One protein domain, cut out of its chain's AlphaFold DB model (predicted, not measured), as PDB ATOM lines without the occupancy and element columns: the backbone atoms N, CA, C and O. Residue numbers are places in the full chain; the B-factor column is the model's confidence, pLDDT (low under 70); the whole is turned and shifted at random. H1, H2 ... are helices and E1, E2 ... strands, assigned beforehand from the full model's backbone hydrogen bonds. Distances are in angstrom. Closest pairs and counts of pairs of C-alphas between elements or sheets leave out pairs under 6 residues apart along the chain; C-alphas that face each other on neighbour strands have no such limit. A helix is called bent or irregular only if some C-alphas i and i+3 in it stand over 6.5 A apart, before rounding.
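AT A GLANCE: This is residues 201 to 345 of the 357 residues of the protein "ParB family chromosome partitioning protein" of Roseospira goensis (UniProt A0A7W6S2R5). A small twisted sheet of four parallel strands makes the core, with helices over both faces: H4 and H6 on one, H2 and H3 on the other, making three layers. H7 crosses H6 beside its residues 312 to 317, off the sheet, and the short H1 and H5 are also off it. The 145 printed residues have seven named helices and four named strands, in the order H1 H2 E1 H3 E2 H4 E3 H5 H6 E4 H7; the sheet's order is E2 E1 E3 E4. The class is mixed, helices and strands; the whole is compact, with a radius of gyration of the C-alphas of 15.0 A, and rounded, spanning 44 by 37 by 30 A.

HOW THE PARTS SIT: H1, residues 201 to 205, is apart from H2, residues 222 to 231. H2 is irregular, only just, with C-alphas 226 and 229 at 6.8 A; its height over the sheet is 10.0 A, over E3, residues 294 to 299, and E4, residues 323 to 331. E1, residues 238 to 241, H3, residues 247 to 254, and E2, residues 259 to 262, form a strand-helix-strand unit, two parallel neighbour strands joined through a helix, with a right-handed crossover. N 260 and O 238 are 2.8 A apart, within hydrogen-bond range. H3 is over E2; their closest C-alphas, Val 249 and Val 259, are 6.6 A apart. H4, residues 274 to 291, runs slantwise on the opposite face, at 36 degrees to E2 on the local plane; their closest C-alphas, Val 262 and Trp 280, are 5.4 A apart. E2, H4, E3 are a split unit, with E1 between the strands, also right-handed. Within hydrogen-bond range are N 239 and O 296 of E1 and E3, 2.9 A, and N 297 and O 328 of E3 and E4, 2.8 A. E3, H5, residues 302 to 305, H6, residues 309 to 322, and E4 form another right-handed unit; H6 is over E3 and E4. H7, residues 333 to 343, irregular with C-alphas 334 and 337 at 7.8 A, touches H6 with the latter's residues 312 to 317 alone, about perpendicular at 77 degrees; the closest C-alphas, Met 316 and Trp 339, are 6.6 A apart. Every O i to N i+4 pair is within hydrogen-bond range in H1, H3, H4 and H6, against 3 of 6 in H2 and 5 of 7 in H7; H5 is too short for one.

IN THESE COORDINATES: H1 begins at C-alpha 201, (45.908, -66.387, -10.811). H4 measures 26.1 A, H6 19.8 A, H7 17.1 A and H2 13.5 A; E3 measures 12.9 A. E4, 12.6 A, bends by 127 degrees at residue 326. H7 ends at C-alpha 343, (18.263, -49.763, -12.988).

THE WHOLE: The farthest C-alphas, Gly 214 and Ile 345, are 46.8 A apart. The printed part has no cut; the links H1 to H2 and E2 to H4 are long. Mean pLDDT of the printed part is 78.2, with residues 201 to 208, 213 to 218, 270 to 271, 304 to 313 and 332 to 345 under 70.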
ATOM      1  N   TRP A 201      44.645 -66.719 -10.149       38.53
ATOM      2  CA  TRP A 201      45.908 -66.387 -10.811       38.53
ATOM      3  C   TRP A 201      45.805 -66.326 -12.342       38.53
ATOM      4  O   TRP A 201      46.528 -65.551 -12.968       38.53
ATOM      5  N   ARG A 202      44.896 -67.085 -12.981       48.00
ATOM      6  CA  ARG A 202      44.729 -67.002 -14.445       48.00
ATOM      7  C   ARG A 202      44.170 -65.657 -14.902       48.00
ATOM      8  O   ARG A 202      44.461 -65.257 -16.025       48.00
ATOM      9  N   GLN A 203      43.399 -64.959 -14.063       53.31
ATOM     10  CA  GLN A 203      42.915 -63.613 -14.389       53.31
ATOM     11  C   GLN A 203      44.083 -62.629 -14.435       53.31
ATOM     12  O   GLN A 203      44.199 -61.878 -15.402       53.31
ATOM     13  N   SER A 204      45.019 -62.731 -13.489       57.19
ATOM     14  CA  SER A 204      46.259 -61.960 -13.515       57.19
ATOM     15  C   SER A 204      47.099 -62.222 -14.771       57.19
ATOM     16  O   SER A 204      47.595 -61.284 -15.390       57.19
ATOM     17  N   ALA A 205      47.193 -63.484 -15.213       53.19
ATOM     18  CA  ALA A 205      47.896 -63.862 -16.446       53.19
ATOM     19  C   ALA A 205      47.208 -63.361 -17.736       53.19
ATOM     20  O   ALA A 205      47.821 -63.350 -18.803       53.19
ATOM     21  N   CYS A 206      45.940 -62.949 -17.652       55.62
ATOM     22  CA  CYS A 206      45.153 -62.434 -18.774       55.62
ATOM     23  C   CYS A 206      45.068 -60.894 -18.799       55.62
ATOM     24  O   CYS A 206      44.442 -60.336 -19.708       55.62
ATOM     25  N   GLN A 207      45.693 -60.199 -17.840       68.69
ATOM     26  CA  GLN A 207      45.750 -58.737 -17.822       68.69
ATOM     27  C   GLN A 207      46.613 -58.236 -18.981       68.69
ATOM     28  O   GLN A 207      47.819 -58.478 -19.043       68.69
ATOM     29  N   ARG A 208      45.994 -57.519 -19.920       69.25
ATOM     30  CA  ARG A 208      46.699 -57.002 -21.097       69.25
ATOM     31  C   ARG A 208      47.614 -55.843 -20.684       69.25
ATOM     32  O   ARG A 208      47.084 -54.869 -20.150       69.25
ATOM     33  N   PRO A 209      48.926 -55.877 -20.984       74.94
ATOM     34  CA  PRO A 209      49.773 -54.703 -20.821       74.94
ATOM     35  C   PRO A 209      49.297 -53.632 -21.805       74.94
ATOM     36  O   PRO A 209      49.330 -53.832 -23.024       74.94
ATOM     37  N   ARG A 210      48.792 -52.511 -21.288       82.44
ATOM     38  CA  ARG A 210      48.298 -51.402 -22.106       82.44
ATOM     39  C   ARG A 210      49.387 -50.348 -22.245       82.44
ATOM     40  O   ARG A 210      50.212 -50.174 -21.362       82.44
ATOM     41  N   LEU A 211      49.391 -49.623 -23.361       82.38
ATOM     42  CA  LEU A 211      50.279 -48.466 -23.586       82.38
ATOM     43  C   LEU A 211      51.801 -48.750 -23.591       82.38
ATOM     44  O   LEU A 211      52.574 -47.817 -23.784       82.38
ATOM     45  N   ARG A 212      52.254 -50.004 -23.443       79.25
ATOM     46  CA  ARG A 212      53.683 -50.370 -23.474       79.25
ATOM     47  C   ARG A 212      54.178 -50.601 -24.902       79.25
ATOM     48  O   ARG A 212      53.492 -51.226 -25.712       79.25
ATOM     49  N   THR A 213      55.379 -50.121 -25.203       60.91
ATOM     50  CA  THR A 213      56.075 -50.317 -26.484       60.91
ATOM     51  C   THR A 213      57.148 -51.394 -26.326       60.91
ATOM     52  O   THR A 213      58.047 -51.235 -25.509       60.91
ATOM     53  N   GLY A 214      57.045 -52.499 -27.077       53.91
ATOM     54  CA  GLY A 214      58.019 -53.605 -27.005       53.91
ATOM     55  C   GLY A 214      57.593 -54.941 -27.637       53.91
ATOM     56  O   GLY A 214      58.418 -55.828 -27.801       53.91
ATOM     57  N   GLY A 215      56.332 -55.090 -28.047       44.22
ATOM     58  CA  GLY A 215      55.820 -56.226 -28.823       44.22
ATOM     59  C   GLY A 215      54.560 -55.794 -29.577       44.22
ATOM     60  O   GLY A 215      53.911 -54.849 -29.139       44.22
ATOM     61  N   GLN A 216      54.284 -56.408 -30.737       46.25
ATOM     62  CA  GLN A 216      53.226 -56.079 -31.718       46.25
ATOM     63  C   GLN A 216      52.137 -55.078 -31.264       46.25
ATOM     64  O   GLN A 216      51.404 -55.348 -30.323       46.25
ATOM     65  N   ARG A 217      52.001 -53.967 -32.016       50.28
ATOM     66  CA  ARG A 217      50.921 -52.946 -32.015       50.28
ATOM     67  C   ARG A 217      50.356 -52.594 -30.622       50.28
ATOM     68  O   ARG A 217      49.551 -53.332 -30.070       50.28
ATOM     69  N   ALA A 218      50.704 -51.404 -30.111       59.50
ATOM     70  CA  ALA A 218      50.294 -50.893 -28.794       59.50
ATOM     71  C   ALA A 218      48.849 -51.281 -28.412       59.50
ATOM     72  O   ALA A 218      47.879 -50.817 -29.020       59.50
ATOM     73  N   CYS A 219      48.706 -52.141 -27.400       72.00
ATOM     74  CA  CYS A 219      47.407 -52.612 -26.939       72.00
ATOM     75  C   CYS A 219      46.696 -51.475 -26.193       72.00
ATOM     76  O   CYS A 219      46.980 -51.216 -25.028       72.00
ATOM     77  N   ARG A 220      45.779 -50.765 -26.855       84.12
ATOM     78  CA  ARG A 220      45.010 -49.659 -26.254       84.12
ATOM     79  C   ARG A 220      43.589 -50.089 -25.896       84.12
ATOM     80  O   ARG A 220      43.012 -50.950 -26.566       84.12
ATOM     81  N   SER A 221      43.036 -49.526 -24.825       85.12
ATOM     82  CA  SER A 221      41.638 -49.747 -24.441       85.12
ATOM     83  C   SER A 221      40.724 -48.872 -25.295       85.12
ATOM     84  O   SER A 221      40.930 -47.667 -25.401       85.12
ATOM     85  N   ARG A 222      39.706 -49.474 -25.922       83.75
ATOM     86  CA  ARG A 222      38.724 -48.715 -26.714       83.75
ATOM     87  C   ARG A 222      37.878 -47.812 -25.823       83.75
ATOM     88  O   ARG A 222      37.644 -46.673 -26.210       83.75
ATOM     89  N   LEU A 223      37.481 -48.305 -24.645       85.31
ATOM     90  CA  LEU A 223      36.712 -47.547 -23.662       85.31
ATOM     91  C   LEU A 223      37.470 -46.280 -23.255       85.31
ATOM     92  O   LEU A 223      36.942 -45.175 -23.372       85.31
ATOM     93  N   TYR A 224      38.742 -46.432 -22.875       90.88
ATOM     94  CA  TYR A 224      39.562 -45.288 -22.494       90.88
ATOM     95  C   TYR A 224      39.775 -44.300 -23.642       90.88
ATOM     96  O   TYR A 224      39.507 -43.115 -23.478       90.88
ATOM     97  N   GLU A 225      40.248 -44.765 -24.801       89.56
ATOM     98  CA  GLU A 225      40.651 -43.864 -25.890       89.56
ATOM     99  C   GLU A 225      39.466 -43.141 -26.543       89.56
ATOM    100  O   GLU A 225      39.645 -42.038 -27.047       89.56
ATOM    101  N   ARG A 226      38.272 -43.748 -26.569       85.44
ATOM    102  CA  ARG A 226      37.111 -43.192 -27.286       85.44
ATOM    103  C   ARG A 226      36.082 -42.514 -26.388       85.44
ATOM    104  O   ARG A 226      35.373 -41.639 -26.875       85.44
ATOM    105  N   HIS A 227      35.982 -42.905 -25.117       84.44
ATOM    106  CA  HIS A 227      34.888 -42.455 -24.244       84.44
ATOM    107  C   HIS A 227      35.367 -41.778 -22.975       84.44
ATOM    108  O   HIS A 227      34.826 -40.739 -22.622       84.44
ATOM    109  N   VAL A 228      36.383 -42.328 -22.307       91.31
ATOM    110  CA  VAL A 228      36.868 -41.742 -21.051       91.31
ATOM    111  C   VAL A 228      37.731 -40.519 -21.342       91.31
ATOM    112  O   VAL A 228      37.345 -39.407 -21.007       91.31
ATOM    113  N   LEU A 229      38.874 -40.699 -22.012       92.06
ATOM    114  CA  LEU A 229      39.859 -39.630 -22.208       92.06
ATOM    115  C   LEU A 229      39.313 -38.409 -22.970       92.06
ATOM    116  O   LEU A 229      39.626 -37.299 -22.553       92.06
ATOM    117  N   PRO A 230      38.497 -38.553 -24.036       90.75
ATOM    118  CA  PRO A 230      37.990 -37.389 -24.768       90.75
ATOM    119  C   PRO A 230      36.972 -36.546 -23.990       90.75
ATOM    120  O   PRO A 230      36.712 -35.413 -24.380       90.75
ATOM    121  N   GLN A 231      36.361 -37.103 -22.942       89.88
ATOM    122  CA  GLN A 231      35.273 -36.468 -22.188       89.88
ATOM    123  C   GLN A 231      35.676 -36.106 -20.756       89.88
ATOM    124  O   GLN A 231      34.873 -35.531 -20.025       89.88
ATOM    125  N   LEU A 232      36.893 -36.471 -20.347       92.19
ATOM    126  CA  LEU A 232      37.392 -36.253 -19.000       92.19
ATOM    127  C   LEU A 232      37.737 -34.773 -18.812       92.19
ATOM    128  O   LEU A 232      38.668 -34.250 -19.426       92.19
ATOM    129  N   GLY A 233      36.961 -34.102 -17.970       89.62
ATOM    130  CA  GLY A 233      37.131 -32.698 -17.633       89.62
ATOM    131  C   GLY A 233      38.297 -32.466 -16.663       89.62
ATOM    132  O   GLY A 233      38.669 -33.361 -15.899       89.62
ATOM    133  N   PRO A 234      38.883 -31.257 -16.639       87.56
ATOM    134  CA  PRO A 234      39.886 -30.896 -15.643       87.56
ATOM    135  C   PRO A 234      39.339 -31.043 -14.215       87.56
ATOM    136  O   PRO A 234      38.286 -30.503 -13.891       87.56
ATOM    137  N   GLY A 235      40.066 -31.763 -13.358       87.06
ATOM    138  CA  GLY A 235      39.729 -31.913 -11.936       87.06
ATOM    139  C   GLY A 235      38.593 -32.890 -11.611       87.06
ATOM    140  O   GLY A 235      38.334 -33.105 -10.426       87.06
ATOM    141  N   GLU A 236      37.949 -33.503 -12.608       94.00
ATOM    142  CA  GLU A 236      36.982 -34.580 -12.365       94.00
ATOM    143  C   GLU A 236      37.643 -35.743 -11.620       94.00
ATOM    144  O   GLU A 236      38.776 -36.123 -11.897       94.00
ATOM    145  N   ARG A 237      36.938 -36.320 -10.647       94.06
ATOM    146  CA  ARG A 237      37.426 -37.468  -9.887       94.06
ATOM    147  C   ARG A 237      37.085 -38.747 -10.629       94.06
ATOM    148  O   ARG A 237      35.910 -39.090 -10.769       94.06
ATOM    149  N   LEU A 238      38.116 -39.482 -11.031       96.75
ATOM    150  CA  LEU A 238      37.968 -40.770 -11.698       96.75
ATOM    151  C   LEU A 238      38.282 -41.929 -10.747       96.75
ATOM    152  O   LEU A 238      39.247 -41.853  -9.986       96.75
ATOM    153  N   ILE A 239      37.506 -43.014 -10.825       97.31
ATOM    154  CA  ILE A 239      37.900 -44.325 -10.294       97.31
ATOM    155  C   ILE A 239      37.997 -45.376 -11.404       97.31
ATOM    156  O   ILE A 239      37.062 -45.532 -12.186       97.31
ATOM    157  N   ASP A 240      39.112 -46.105 -11.458       96.19
ATOM    158  CA  ASP A 240      39.274 -47.295 -12.304       96.19
ATOM    159  C   ASP A 240      39.041 -48.571 -11.478       96.19
ATOM    160  O   ASP A 240      39.836 -48.922 -10.599       96.19
ATOM    161  N   PHE A 241      37.912 -49.235 -11.720       93.50
ATOM    162  CA  PHE A 241      37.479 -50.447 -11.035       93.50
ATOM    163  C   PHE A 241      37.942 -51.680 -11.816       93.50
ATOM    164  O   PHE A 241      37.332 -52.053 -12.819       93.50
ATOM    165  N   GLY A 242      39.011 -52.320 -11.337       89.75
ATOM    166  CA  GLY A 242      39.695 -53.407 -12.042       89.75
ATOM    167  C   GLY A 242      40.722 -52.885 -13.046       89.75
ATOM    168  O   GLY A 242      40.668 -53.219 -14.229       89.75
ATOM    169  N   ALA A 243      41.654 -52.057 -12.570       90.88
ATOM    170  CA  ALA A 243      42.621 -51.338 -13.404       90.88
ATOM    171  C   ALA A 243      43.666 -52.238 -14.103       90.88
ATOM    172  O   ALA A 243      44.522 -51.748 -14.853       90.88
ATOM    173  N   GLY A 244      43.652 -53.550 -13.851       87.81
ATOM    174  CA  GLY A 244      44.608 -54.512 -14.377       87.81
ATOM    175  C   GLY A 244      46.031 -54.141 -13.975       87.81
ATOM    176  O   GLY A 244      46.353 -54.006 -12.800       87.81
ATOM    177  N   GLN A 245      46.894 -53.905 -14.964       87.31
ATOM    178  CA  GLN A 245      48.277 -53.491 -14.705       87.31
ATOM    179  C   GLN A 245      48.441 -51.983 -14.437       87.31
ATOM    180  O   GLN A 245      49.576 -51.499 -14.403       87.31
ATOM    181  N   ALA A 246      47.339 -51.241 -14.264       91.19
ATOM    182  CA  ALA A 246      47.285 -49.814 -13.932       91.19
ATOM    183  C   ALA A 246      47.959 -48.875 -14.956       91.19
ATOM    184  O   ALA A 246      48.323 -47.746 -14.636       91.19
ATOM    185  N   ASP A 247      48.139 -49.301 -16.209       92.50
ATOM    186  CA  ASP A 247      48.855 -48.500 -17.213       92.50
ATOM    187  C   ASP A 247      48.115 -47.187 -17.559       92.50
ATOM    188  O   ASP A 247      48.745 -46.135 -17.681       92.50
ATOM    189  N   TYR A 248      46.779 -47.215 -17.671       93.94
ATOM    190  CA  TYR A 248      45.976 -45.998 -17.879       93.94
ATOM    191  C   TYR A 248      45.932 -45.108 -16.634       93.94
ATOM    192  O   TYR A 248      46.034 -43.889 -16.765       93.94
ATOM    193  N   VAL A 249      45.867 -45.707 -15.442       94.56
ATOM    194  CA  VAL A 249      45.971 -44.992 -14.162       94.56
ATOM    195  C   VAL A 249      47.287 -44.218 -14.096       94.56
ATOM    196  O   VAL A 249      47.264 -43.006 -13.899       94.56
ATOM    197  N   ARG A 250      48.431 -44.870 -14.355       94.44
ATOM    198  CA  ARG A 250      49.748 -44.207 -14.356       94.44
ATOM    199  C   ARG A 250      49.825 -43.075 -15.377       94.44
ATOM    200  O   ARG A 250      50.390 -42.028 -15.078       94.44
ATOM    201  N   ARG A 251      49.239 -43.251 -16.570       93.81
ATOM    202  CA  ARG A 251      49.154 -42.181 -17.579       93.81
ATOM    203  C   ARG A 251      48.373 -40.974 -17.054       93.81
ATOM    204  O   ARG A 251      48.851 -39.856 -17.194       93.81
ATOM    205  N   LEU A 252      47.202 -41.191 -16.454       93.69
ATOM    206  CA  LEU A 252      46.376 -40.115 -15.894       93.69
ATOM    207  C   LEU A 252      47.087 -39.391 -14.740       93.69
ATOM    208  O   LEU A 252      47.111 -38.162 -14.722       93.69
ATOM    209  N   GLN A 253      47.737 -40.139 -13.844       93.25
ATOM    210  CA  GLN A 253      48.553 -39.574 -12.762       93.25
ATOM    211  C   GLN A 253      49.719 -38.740 -13.303       93.25
ATOM    212  O   GLN A 253      49.955 -37.637 -12.819       93.25
ATOM    213  N   GLY A 254      50.411 -39.222 -14.342       91.62
ATOM    214  CA  GLY A 254      51.486 -38.481 -15.011       91.62
ATOM    215  C   GLY A 254      51.017 -37.186 -15.683       91.62
ATOM    216  O   GLY A 254      51.802 -36.255 -15.832       91.62
ATOM    217  N   CYS A 255      49.733 -37.093 -16.038       89.75
ATOM    218  CA  CYS A 255      49.096 -35.865 -16.519       89.75
ATOM    219  C   CYS A 255      48.543 -34.976 -15.387       89.75
ATOM    220  O   CYS A 255      47.856 -33.998 -15.671       89.75
ATOM    221  N   GLY A 256      48.795 -35.311 -14.116       89.94
ATOM    222  CA  GLY A 256      48.302 -34.564 -12.955       89.94
ATOM    223  C   GLY A 256      46.809 -34.750 -12.668       89.94
ATOM    224  O   GLY A 256      46.236 -33.988 -11.890       89.94
ATOM    225  N   HIS A 257      46.156 -35.737 -13.287       90.88
ATOM    226  CA  HIS A 257      44.729 -35.970 -13.103       90.88
ATOM    227  C   HIS A 257      44.457 -36.813 -11.839       90.88
ATOM    228  O   HIS A 257      45.123 -37.834 -11.631       90.88
ATOM    229  N   PRO A 258      43.479 -36.437 -10.993       86.19
ATOM    230  CA  PRO A 258      43.169 -37.171  -9.771       86.19
ATOM    231  C   PRO A 258      42.426 -38.478 -10.086       86.19
ATOM    232  O   PRO A 258      41.228 -38.488 -10.364       86.19
ATOM    233  N   VAL A 259      43.143 -39.599  -9.996       94.88
ATOM    234  CA  VAL A 259      42.597 -40.943 -10.219       94.88
ATOM    235  C   VAL A 259      42.752 -41.825  -8.981       94.88
ATOM    236  O   VAL A 259      43.840 -41.975  -8.425       94.88
ATOM    237  N   VAL A 260      41.638 -42.426  -8.571       96.50
ATOM    238  CA  VAL A 260      41.575 -43.554  -7.640       96.50
ATOM    239  C   VAL A 260      41.463 -44.830  -8.464       96.50
ATOM    240  O   VAL A 260      40.991 -44.817  -9.597       96.50
ATOM    241  N   TRP A 261      41.922 -45.953  -7.939       96.00
ATOM    242  CA  TRP A 261      41.836 -47.211  -8.660       96.00
ATOM    243  C   TRP A 261      41.840 -48.386  -7.697       96.00
ATOM    244  O   TRP A 261      42.231 -48.254  -6.537       96.00
ATOM    245  N   VAL A 262      41.397 -49.531  -8.193       93.88
ATOM    246  CA  VAL A 262      41.471 -50.807  -7.489       93.88
ATOM    247  C   VAL A 262      41.744 -51.920  -8.492       93.88
ATOM    248  O   VAL A 262      41.270 -51.881  -9.627       93.88
ATOM    249  N   GLU A 263      42.507 -52.921  -8.073       89.88
ATOM    250  CA  GLU A 263      42.687 -54.173  -8.802       89.88
ATOM    251  C   GLU A 263      42.627 -55.333  -7.807       89.88
ATOM    252  O   GLU A 263      43.172 -55.262  -6.705       89.88
ATOM    253  N   PHE A 264      41.934 -56.401  -8.190       84.31
ATOM    254  CA  PHE A 264      41.633 -57.521  -7.303       84.31
ATOM    255  C   PHE A 264      42.658 -58.650  -7.420       84.31
ATOM    256  O   PHE A 264      42.762 -59.480  -6.515       84.31
ATOM    257  N   PHE A 265      43.422 -58.679  -8.519       82.19
ATOM    258  CA  PHE A 265      44.320 -59.779  -8.849       82.19
ATOM    259  C   PHE A 265      45.780 -59.372  -9.143       82.19
ATOM    260  O   PHE A 265      46.329 -59.816 -10.158       82.19
ATOM    261  N   PRO A 266      46.449 -58.561  -8.297       82.50
ATOM    262  CA  PRO A 266      47.874 -58.277  -8.459       82.50
ATOM    263  C   PRO A 266      48.748 -59.517  -8.259       82.50
ATOM    264  O   PRO A 266      48.423 -60.404  -7.467       82.50
ATOM    265  N   LEU A 267      49.882 -59.560  -8.960       75.94
ATOM    266  CA  LEU A 267      50.876 -60.624  -8.822       75.94
ATOM    267  C   LEU A 267      52.139 -60.124  -8.132       75.94
ATOM    268  O   LEU A 267      52.676 -59.084  -8.508       75.94
ATOM    269  N   ASP A 268      52.647 -60.948  -7.222       76.75
ATOM    270  CA  ASP A 268      54.042 -60.960  -6.797       76.75
ATOM    271  C   ASP A 268      54.734 -62.152  -7.480       76.75
ATOM    272  O   ASP A 268      54.500 -63.326  -7.159       76.75
ATOM    273  N   GLY A 269      55.494 -61.856  -8.537       76.62
ATOM    274  CA  GLY A 269      56.030 -62.862  -9.452       76.62
ATOM    275  C   GLY A 269      54.917 -63.683 -10.117       76.62
ATOM    276  O   GLY A 269      54.240 -63.210 -11.028       76.62
ATOM    277  N   THR A 270      54.739 -64.931  -9.676       64.94
ATOM    278  CA  THR A 270      53.701 -65.857 -10.173       64.94
ATOM    279  C   THR A 270      52.554 -66.083  -9.185       64.94
ATOM    280  O   THR A 270      51.612 -66.813  -9.504       64.94
ATOM    281  N   ARG A 271      52.606 -65.491  -7.984       67.19
ATOM    282  CA  ARG A 271      51.620 -65.708  -6.916       67.19
ATOM    283  C   ARG A 271      50.709 -64.494  -6.769       67.19
ATOM    284  O   ARG A 271      51.129 -63.363  -6.971       67.19
ATOM    285  N   LEU A 272      49.458 -64.742  -6.393       72.00
ATOM    286  CA  LEU A 272      48.487 -63.686  -6.116       72.00
ATOM    287  C   LEU A 272      48.846 -62.945  -4.818       72.00
ATOM    288  O   LEU A 272      48.908 -63.566  -3.755       72.00
ATOM    289  N   ASP A 273      48.973 -61.624  -4.898       80.19
ATOM    290  CA  ASP A 273      49.262 -60.747  -3.763       80.19
ATOM    291  C   ASP A 273      47.966 -60.203  -3.132       80.19
ATOM    292  O   ASP A 273      47.484 -59.102  -3.409       80.19
ATOM    293  N   ARG A 274      47.353 -61.022  -2.271       78.56
ATOM    294  CA  ARG A 274      46.108 -60.661  -1.571       78.56
ATOM    295  C   ARG A 274      46.269 -59.460  -0.624       78.56
ATOM    296  O   ARG A 274      45.358 -58.632  -0.613       78.56
ATOM    297  N   PRO A 275      47.352 -59.344   0.176       80.94
ATOM    298  CA  PRO A 275      47.567 -58.168   1.016       80.94
ATOM    299  C   PRO A 275      47.522 -56.855   0.231       80.94
ATOM    300  O   PRO A 275      46.809 -55.937   0.643       80.94
ATOM    301  N   THR A 276      48.198 -56.791  -0.918       84.81
ATOM    302  CA  THR A 276      48.204 -55.598  -1.772       84.81
ATOM    303  C   THR A 276      46.828 -55.312  -2.367       84.81
ATOM    304  O   THR A 276      46.355 -54.179  -2.291       84.81
ATOM    305  N   ALA A 277      46.121 -56.335  -2.862       79.44
ATOM    306  CA  ALA A 277      44.748 -56.170  -3.352       79.44
ATOM    307  C   ALA A 277      43.819 -55.584  -2.271       79.44
ATOM    308  O   ALA A 277      43.074 -54.634  -2.512       79.44
ATOM    309  N   HIS A 278      43.890 -56.114  -1.043       80.75
ATOM    310  CA  HIS A 278      43.101 -55.616   0.085       80.75
ATOM    311  C   HIS A 278      43.492 -54.191   0.498       80.75
ATOM    312  O   HIS A 278      42.624 -53.425   0.924       80.75
ATOM    313  N   ALA A 279      44.773 -53.827   0.397       83.06
ATOM    314  CA  ALA A 279      45.227 -52.463   0.636       83.06
ATOM    315  C   ALA A 279      44.601 -51.494  -0.378       83.06
ATOM    316  O   ALA A 279      43.944 -50.545   0.038       83.06
ATOM    317  N   TRP A 280      44.657 -51.801  -1.677       89.44
ATOM    318  CA  TRP A 280      44.043 -50.964  -2.716       89.44
ATOM    319  C   TRP A 280      42.526 -50.832  -2.567       89.44
ATOM    320  O   TRP A 280      41.988 -49.738  -2.722       89.44
ATOM    321  N   CYS A 281      41.824 -51.910  -2.195       86.00
ATOM    322  CA  CYS A 281      40.399 -51.827  -1.866       86.00
ATOM    323  C   CYS A 281      40.136 -50.848  -0.713       86.00
ATOM    324  O   CYS A 281      39.206 -50.046  -0.775       86.00
ATOM    325  N   ARG A 282      40.953 -50.903   0.343       88.62
ATOM    326  CA  ARG A 282      40.823 -50.022   1.509       88.62
ATOM    327  C   ARG A 282      41.102 -48.567   1.148       88.62
ATOM    328  O   ARG A 282      40.352 -47.699   1.582       88.62
ATOM    329  N   ASP A 283      42.119 -48.314   0.330       91.69
ATOM    330  CA  ASP A 283      42.479 -46.971  -0.127       91.69
ATOM    331  C   ASP A 283      41.374 -46.368  -1.001       91.69
ATOM    332  O   ASP A 283      40.980 -45.216  -0.806       91.69
ATOM    333  N   ALA A 284      40.799 -47.162  -1.912       91.19
ATOM    334  CA  ALA A 284      39.664 -46.740  -2.727       91.19
ATOM    335  C   ALA A 284      38.426 -46.422  -1.871       91.19
ATOM    336  O   ALA A 284      37.779 -45.391  -2.076       91.19
ATOM    337  N   LEU A 285      38.124 -47.261  -0.872       89.44
ATOM    338  CA  LEU A 285      37.029 -47.026   0.073       89.44
ATOM    339  C   LEU A 285      37.274 -45.794   0.951       89.44
ATOM    340  O   LEU A 285      36.346 -45.025   1.179       89.44
ATOM    341  N   ALA A 286      38.506 -45.565   1.407       89.44
ATOM    342  CA  ALA A 286      38.867 -44.375   2.169       89.44
ATOM    343  C   ALA A 286      38.728 -43.103   1.318       89.44
ATOM    344  O   ALA A 286      38.171 -42.105   1.776       89.44
ATOM    345  N   ALA A 287      39.156 -43.145   0.053       92.38
ATOM    346  CA  ALA A 287      38.991 -42.036  -0.884       92.38
ATOM    347  C   ALA A 287      37.514 -41.747  -1.206       92.38
ATOM    348  O   ALA A 287      37.135 -40.584  -1.387       92.38
ATOM    349  N   TRP A 288      36.677 -42.787  -1.266       91.69
ATOM    350  CA  TRP A 288      35.226 -42.648  -1.389       91.69
ATOM    351  C   TRP A 288      34.606 -42.074  -0.109       91.69
ATOM    352  O   TRP A 288      33.848 -41.114  -0.181       91.69
ATOM    353  N   ALA A 289      34.979 -42.568   1.072       90.00
ATOM    354  CA  ALA A 289      34.457 -42.076   2.348       90.00
ATOM    355  C   ALA A 289      34.828 -40.606   2.612       90.00
ATOM    356  O   ALA A 289      34.019 -39.849   3.139       90.00
ATOM    357  N   ALA A 290      36.032 -40.183   2.217       93.69
ATOM    358  CA  ALA A 290      36.527 -38.833   2.479       93.69
ATOM    359  C   ALA A 290      35.888 -37.746   1.600       93.69
ATOM    360  O   ALA A 290      35.809 -36.592   2.013       93.69
ATOM    361  N   ARG A 291      35.497 -38.072   0.361       91.62
ATOM    362  CA  ARG A 291      35.053 -37.075  -0.638       91.62
ATOM    363  C   ARG A 291      33.766 -37.452  -1.372       91.62
ATOM    364  O   ARG A 291      33.341 -36.729  -2.268       91.62
ATOM    365  N   GLY A 292      33.159 -38.577  -1.014       90.75
ATOM    366  CA  GLY A 292      31.978 -39.120  -1.667       90.75
ATOM    367  C   GLY A 292      32.259 -39.787  -3.022       90.75
ATOM    368  O   GLY A 292      33.422 -40.034  -3.378       90.75
ATOM    369  N   PRO A 293      31.185 -40.077  -3.782       93.38
ATOM    370  CA  PRO A 293      31.239 -40.728  -5.090       93.38
ATOM    371  C   PRO A 293      32.048 -39.954  -6.150       93.38
ATOM    372  O   PRO A 293      32.367 -38.775  -5.992       93.38
ATOM    373  N   PHE A 294      32.384 -40.638  -7.240       96.00
ATOM    374  CA  PHE A 294      33.251 -40.189  -8.330       96.00
ATOM    375  C   PHE A 294      32.455 -39.592  -9.498       96.00
ATOM    376  O   PHE A 294      31.319 -39.995  -9.754       96.00
ATOM    377  N   ASP A 295      33.066 -38.653 -10.227       95.31
ATOM    378  CA  ASP A 295      32.520 -38.075 -11.463       95.31
ATOM    379  C   ASP A 295      32.518 -39.093 -12.606       95.31
ATOM    380  O   ASP A 295      31.573 -39.152 -13.398       95.31
ATOM    381  N   VAL A 296      33.584 -39.894 -12.680       95.62
ATOM    382  CA  VAL A 296      33.791 -40.902 -13.720       95.62
ATOM    383  C   VAL A 296      34.178 -42.230 -13.077       95.62
ATOM    384  O   VAL A 296      35.172 -42.322 -12.363       95.62
ATOM    385  N   VAL A 297      33.409 -43.277 -13.352       95.94
ATOM    386  CA  VAL A 297      33.704 -44.654 -12.944       95.94
ATOM    387  C   VAL A 297      34.040 -45.451 -14.193       95.94
ATOM    388  O   VAL A 297      33.229 -45.527 -15.113       95.94
ATOM    389  N   VAL A 298      35.218 -46.057 -14.245       94.56
ATOM    390  CA  VAL A 298      35.648 -46.905 -15.359       94.56
ATOM    391  C   VAL A 298      35.642 -48.358 -14.910       94.56
ATOM    392  O   VAL A 298      36.175 -48.688 -13.860       94.56
ATOM    393  N   CYS A 299      35.040 -49.229 -15.713       89.69
ATOM    394  CA  CYS A 299      35.101 -50.675 -15.551       89.69
ATOM    395  C   CYS A 299      35.376 -51.296 -16.927       89.69
ATOM    396  O   CYS A 299      34.471 -51.687 -17.676       89.69
ATOM    397  N   ASP A 300      36.660 -51.355 -17.286       86.00
ATOM    398  CA  ASP A 300      37.105 -51.946 -18.545       86.00
ATOM    399  C   ASP A 300      37.289 -53.458 -18.383       86.00
ATOM    400  O   ASP A 300      38.268 -53.936 -17.818       86.00
ATOM    401  N   SER A 301      36.364 -54.230 -18.955       75.81
ATOM    402  CA  SER A 301      36.489 -55.684 -19.121       75.81
ATOM    403  C   SER A 301      36.415 -56.550 -17.847       75.81
ATOM    404  O   SER A 301      36.520 -57.771 -17.971       75.81
ATOM    405  N   VAL A 302      36.155 -55.995 -16.654       76.56
ATOM    406  CA  VAL A 302      35.918 -56.790 -15.421       76.56
ATOM    407  C   VAL A 302      34.746 -57.754 -15.595       76.56
ATOM    408  O   VAL A 302      34.845 -58.934 -15.262       76.56
ATOM    409  N   LEU A 303      33.662 -57.278 -16.207       71.06
ATOM    410  CA  LEU A 303      32.438 -58.053 -16.432       71.06
ATOM    411  C   LEU A 303      32.622 -59.213 -17.422       71.06
ATOM    412  O   LEU A 303      31.832 -60.144 -17.431       71.06
ATOM    413  N   ASN A 304      33.722 -59.249 -18.178       64.38
ATOM    414  CA  ASN A 304      34.069 -60.422 -18.987       64.38
ATOM    415  C   ASN A 304      34.590 -61.599 -18.143       64.38
ATOM    416  O   ASN A 304      34.796 -62.692 -18.672       64.38
ATOM    417  N   SER A 305      34.865 -61.357 -16.860       59.72
ATOM    418  CA  SER A 305      35.551 -62.284 -15.957       59.72
ATOM    419  C   SER A 305      34.687 -62.713 -14.771       59.72
ATOM    420  O   SER A 305      35.148 -63.509 -13.952       59.72
ATOM    421  N   VAL A 306      33.452 -62.206 -14.676       62.28
ATOM    422  CA  VAL A 306      32.471 -62.665 -13.688       62.28
ATOM    423  C   VAL A 306      31.873 -63.992 -14.137       62.28
ATOM    424  O   VAL A 306      31.692 -64.262 -15.323       62.28
ATOM    425  N   ASP A 307      31.592 -64.854 -13.172       51.34
ATOM    426  CA  ASP A 307      31.161 -66.224 -13.430       51.34
ATOM    427  C   ASP A 307      29.647 -66.420 -13.259       51.34
ATOM    428  O   ASP A 307      29.099 -67.448 -13.656       51.34
ATOM    429  N   SER A 308      28.944 -65.430 -12.709       50.94
ATOM    430  CA  SER A 308      27.535 -65.529 -12.347       50.94
ATOM    431  C   SER A 308      26.806 -64.196 -12.501       50.94
ATOM    432  O   SER A 308      27.382 -63.130 -12.309       50.94
ATOM    433  N   VAL A 309      25.499 -64.275 -12.769       49.41
ATOM    434  CA  VAL A 309      24.592 -63.113 -12.829       49.41
ATOM    435  C   VAL A 309      24.556 -62.361 -11.493       49.41
ATOM    436  O   VAL A 309      24.400 -61.146 -11.467       49.41
ATOM    437  N   ALA A 310      24.727 -63.071 -10.372       59.78
ATOM    438  CA  ALA A 310      24.849 -62.445  -9.059       59.78
ATOM    439  C   ALA A 310      26.125 -61.596  -8.963       59.78
ATOM    440  O   ALA A 310      26.033 -60.428  -8.616       59.78
ATOM    441  N   ALA A 311      27.283 -62.142  -9.353       61.03
ATOM    442  CA  ALA A 311      28.536 -61.387  -9.366       61.03
ATOM    443  C   ALA A 311      28.493 -60.203 -10.346       61.03
ATOM    444  O   ALA A 311      28.974 -59.122 -10.022       61.03
ATOM    445  N   GLU A 312      27.880 -60.377 -11.519       61.91
ATOM    446  CA  GLU A 312      27.616 -59.281 -12.453       61.91
ATOM    447  C   GLU A 312      26.773 -58.187 -11.789       61.91
ATOM    448  O   GLU A 312      27.188 -57.031 -11.755       61.91
ATOM    449  N   ARG A 313      25.639 -58.550 -11.174       68.44
ATOM    450  CA  ARG A 313      24.773 -57.614 -10.446       68.44
ATOM    451  C   ARG A 313      25.508 -56.904  -9.312       68.44
ATOM    452  O   ARG A 313      25.348 -55.694  -9.175       68.44
ATOM    453  N   ASP A 314      26.302 -57.618  -8.523       74.62
ATOM    454  CA  ASP A 314      27.060 -57.046  -7.409       74.62
ATOM    455  C   ASP A 314      28.086 -56.023  -7.913       74.62
ATOM    456  O   ASP A 314      28.164 -54.917  -7.376       74.62
ATOM    457  N   VAL A 315      28.799 -56.335  -9.003       78.44
ATOM    458  CA  VAL A 315      29.681 -55.367  -9.673       78.44
ATOM    459  C   VAL A 315      28.876 -54.152 -10.128       78.44
ATOM    460  O   VAL A 315      29.255 -53.030  -9.804       78.44
ATOM    461  N   MET A 316      27.734 -54.335 -10.796       77.12
ATOM    462  CA  MET A 316      26.898 -53.212 -11.240       77.12
ATOM    463  C   MET A 316      26.423 -52.325 -10.080       77.12
ATOM    464  O   MET A 316      26.441 -51.099 -10.201       77.12
ATOM    465  N   VAL A 317      26.027 -52.921  -8.952       79.12
ATOM    466  CA  VAL A 317      25.621 -52.194  -7.738       79.12
ATOM    467  C   VAL A 317      26.781 -51.363  -7.193       79.12
ATOM    468  O   VAL A 317      26.591 -50.189  -6.874       79.12
ATOM    469  N   VAL A 318      27.985 -51.938  -7.134       84.25
ATOM    470  CA  VAL A 318      29.186 -51.227  -6.681       84.25
ATOM    471  C   VAL A 318      29.529 -50.074  -7.623       84.25
ATOM    472  O   VAL A 318      29.713 -48.954  -7.155       84.25
ATOM    473  N   LEU A 319      29.550 -50.299  -8.941       88.25
ATOM    474  CA  LEU A 319      29.837 -49.244  -9.920       88.25
ATOM    475  C   LEU A 319      28.840 -48.084  -9.821       88.25
ATOM    476  O   LEU A 319      29.236 -46.922  -9.900       88.25
ATOM    477  N   ASN A 320      27.559 -48.392  -9.601       85.00
ATOM    478  CA  ASN A 320      26.531 -47.379  -9.399       85.00
ATOM    479  C   ASN A 320      26.732 -46.603  -8.086       85.00
ATOM    480  O   ASN A 320      26.635 -45.382  -8.079       85.00
ATOM    481  N   ALA A 321      27.061 -47.282  -6.984       87.19
ATOM    482  CA  ALA A 321      27.322 -46.638  -5.692       87.19
ATOM    483  C   ALA A 321      28.593 -45.765  -5.698       87.19
ATOM    484  O   ALA A 321      28.678 -44.760  -4.985       87.19
ATOM    485  N   LEU A 322      29.582 -46.143  -6.507       91.69
ATOM    486  CA  LEU A 322      30.797 -45.364  -6.719       91.69
ATOM    487  C   LEU A 322      30.550 -44.124  -7.579       91.69
ATOM    488  O   LEU A 322      31.313 -43.173  -7.462       91.69
ATOM    489  N   CYS A 323      29.515 -44.098  -8.418       92.88
ATOM    490  CA  CYS A 323      29.231 -42.974  -9.303       92.88
ATOM    491  C   CYS A 323      28.339 -41.937  -8.612       92.88
ATOM    492  O   CYS A 323      27.336 -42.274  -7.980       92.88
ATOM    493  N   ARG A 324      28.669 -40.648  -8.735       92.25
ATOM    494  CA  ARG A 324      27.781 -39.593  -8.229       92.25
ATOM    495  C   ARG A 324      26.529 -39.451  -9.105       92.25
ATOM    496  O   ARG A 324      26.576 -39.762 -10.297       92.25
ATOM    497  N   PRO A 325      25.434 -38.875  -8.582       87.19
ATOM    498  CA  PRO A 325      24.317 -38.449  -9.419       87.19
ATOM    499  C   PRO A 325      24.782 -37.541 -10.571       87.19
ATOM    500  O   PRO A 325      25.542 -36.589 -10.367       87.19
ATOM    501  N   GLY A 326      24.362 -37.875 -11.794       84.94
ATOM    502  CA  GLY A 326      24.792 -37.198 -13.025       84.94
ATOM    503  C   GLY A 326      26.240 -37.473 -13.462       84.94
ATOM    504  O   GLY A 326      26.693 -36.861 -14.426       84.94
ATOM    505  N   GLY A 327      26.967 -38.352 -12.767       89.25
ATOM    506  CA  GLY A 327      28.283 -38.842 -13.180       89.25
ATOM    507  C   GLY A 327      28.197 -39.872 -14.311       89.25
ATOM    508  O   GLY A 327      27.111 -40.255 -14.752       89.25
ATOM    509  N   ARG A 328      29.357 -40.329 -14.792       92.00
ATOM    510  CA  ARG A 328      29.470 -41.240 -15.940       92.00
ATOM    511  C   ARG A 328      30.078 -42.575 -15.530       92.00
ATOM    512  O   ARG A 328      31.156 -42.611 -14.946       92.00
ATOM    513  N   VAL A 329      29.430 -43.674 -15.919       90.88
ATOM    514  CA  VAL A 329      29.988 -45.030 -15.802       90.88
ATOM    515  C   VAL A 329      30.383 -45.528 -17.191       90.88
ATOM    516  O   VAL A 329      29.532 -45.671 -18.068       90.88
ATOM    517  N   GLY A 330      31.672 -45.780 -17.397       86.25
ATOM    518  CA  GLY A 330      32.213 -46.390 -18.605       86.25
ATOM    519  C   GLY A 330      32.297 -47.907 -18.463       86.25
ATOM    520  O   GLY A 330      33.005 -48.405 -17.588       86.25
ATOM    521  N   LEU A 331      31.614 -48.635 -19.346       80.88
ATOM    522  CA  LEU A 331      31.605 -50.099 -19.411       80.88
ATOM    523  C   LEU A 331      32.047 -50.550 -20.804       80.88
ATOM    524  O   LEU A 331      31.669 -49.932 -21.794       80.88
ATOM    525  N   ALA A 332      32.805 -51.642 -20.898       69.94
ATOM    526  CA  ALA A 332      33.092 -52.272 -22.187       69.94
ATOM    527  C   ALA A 332      31.955 -53.241 -22.590       69.94
ATOM    528  O   ALA A 332      31.666 -54.171 -21.841       69.94
ATOM    529  N   GLU A 333      31.346 -52.995 -23.761       49.56
ATOM    530  CA  GLU A 333      30.278 -53.658 -24.555       49.56
ATOM    531  C   GLU A 333      29.531 -54.920 -24.035       49.56
ATOM    532  O   GLU A 333      28.322 -55.022 -24.232       49.56
ATOM    533  N   ALA A 334      30.154 -55.877 -23.337       47.66
ATOM    534  CA  ALA A 334      29.483 -57.120 -22.914       47.66
ATOM    535  C   ALA A 334      28.475 -56.961 -21.747       47.66
ATOM    536  O   ALA A 334      27.793 -57.919 -21.403       47.66
ATOM    537  N   ALA A 335      28.364 -55.766 -21.156       48.91
ATOM    538  CA  ALA A 335      27.695 -55.506 -19.873       48.91
ATOM    539  C   ALA A 335      26.431 -54.624 -19.931       48.91
ATOM    540  O   ALA A 335      25.805 -54.323 -18.911       48.91
ATOM    541  N   VAL A 336      26.058 -54.146 -21.119       46.00
ATOM    542  CA  VAL A 336      25.007 -53.120 -21.278       46.00
ATOM    543  C   VAL A 336      23.612 -53.663 -20.930       46.00
ATOM    544  O   VAL A 336      22.754 -52.913 -20.461       46.00
ATOM    545  N   GLN A 337      23.388 -54.968 -21.114       41.97
ATOM    546  CA  GLN A 337      22.110 -55.625 -20.826       41.97
ATOM    547  C   GLN A 337      21.826 -55.668 -19.310       41.97
ATOM    548  O   GLN A 337      20.763 -55.228 -18.875       41.97
ATOM    549  N   ALA A 338      22.809 -56.071 -18.494       44.03
ATOM    550  CA  ALA A 338      22.671 -56.132 -17.037       44.03
ATOM    551  C   ALA A 338      22.542 -54.750 -16.374       44.03
ATOM    552  O   ALA A 338      21.838 -54.608 -15.373       44.03
ATOM    553  N   TRP A 339      23.156 -53.704 -16.950       44.19
ATOM    554  CA  TRP A 339      22.970 -52.328 -16.472       44.19
ATOM    555  C   TRP A 339      21.504 -51.886 -16.567       44.19
ATOM    556  O   TRP A 339      20.972 -51.321 -15.610       44.19
ATOM    557  N   ARG A 340      20.824 -52.188 -17.683       43.62
ATOM    558  CA  ARG A 340      19.412 -51.816 -17.895       43.62
ATOM    559  C   ARG A 340      18.467 -52.536 -16.930       43.62
ATOM    560  O   ARG A 340      17.515 -51.928 -16.449       43.62
ATOM    561  N   GLU A 341      18.749 -53.794 -16.608       44.56
ATOM    562  CA  GLU A 341      17.930 -54.603 -15.695       44.56
ATOM    563  C   GLU A 341      18.097 -54.191 -14.223       44.56
ATOM    564  O   GLU A 341      17.117 -54.130 -13.480       44.56
ATOM    565  N   ALA A 342      19.313 -53.832 -13.798       45.47
ATOM    566  CA  ALA A 342      19.568 -53.362 -12.433       45.47
ATOM    567  C   ALA A 342      18.922 -51.991 -12.139       45.47
ATOM    568  O   ALA A 342      18.469 -51.751 -11.018       45.47
ATOM    569  N   HIS A 343      18.833 -51.109 -13.142       48.16
ATOM    570  CA  HIS A 343      18.263 -49.763 -12.988       48.16
ATOM    571  C   HIS A 343      16.731 -49.734 -12.998       48.16
ATOM    572  O   HIS A 343      16.149 -48.810 -12.439       48.16
ATOM    573  N   ALA A 344      16.062 -50.761 -13.531       43.50
ATOM    574  CA  ALA A 344      14.603 -50.875 -13.450       43.50
ATOM    575  C   ALA A 344      14.087 -51.086 -12.007       43.50
ATOM    576  O   ALA A 344      12.904 -50.894 -11.743       43.50
ATOM    577  N   ILE A 345      14.966 -51.467 -11.069       40.12
ATOM    578  CA  ILE A 345      14.624 -51.722  -9.659       40.12
ATOM    579  C   ILE A 345      14.972 -50.518  -8.756       40.12
ATOM    580  O   ILE A 345      14.390 -50.365  -7.685       40.12
TER     581      ILE A 345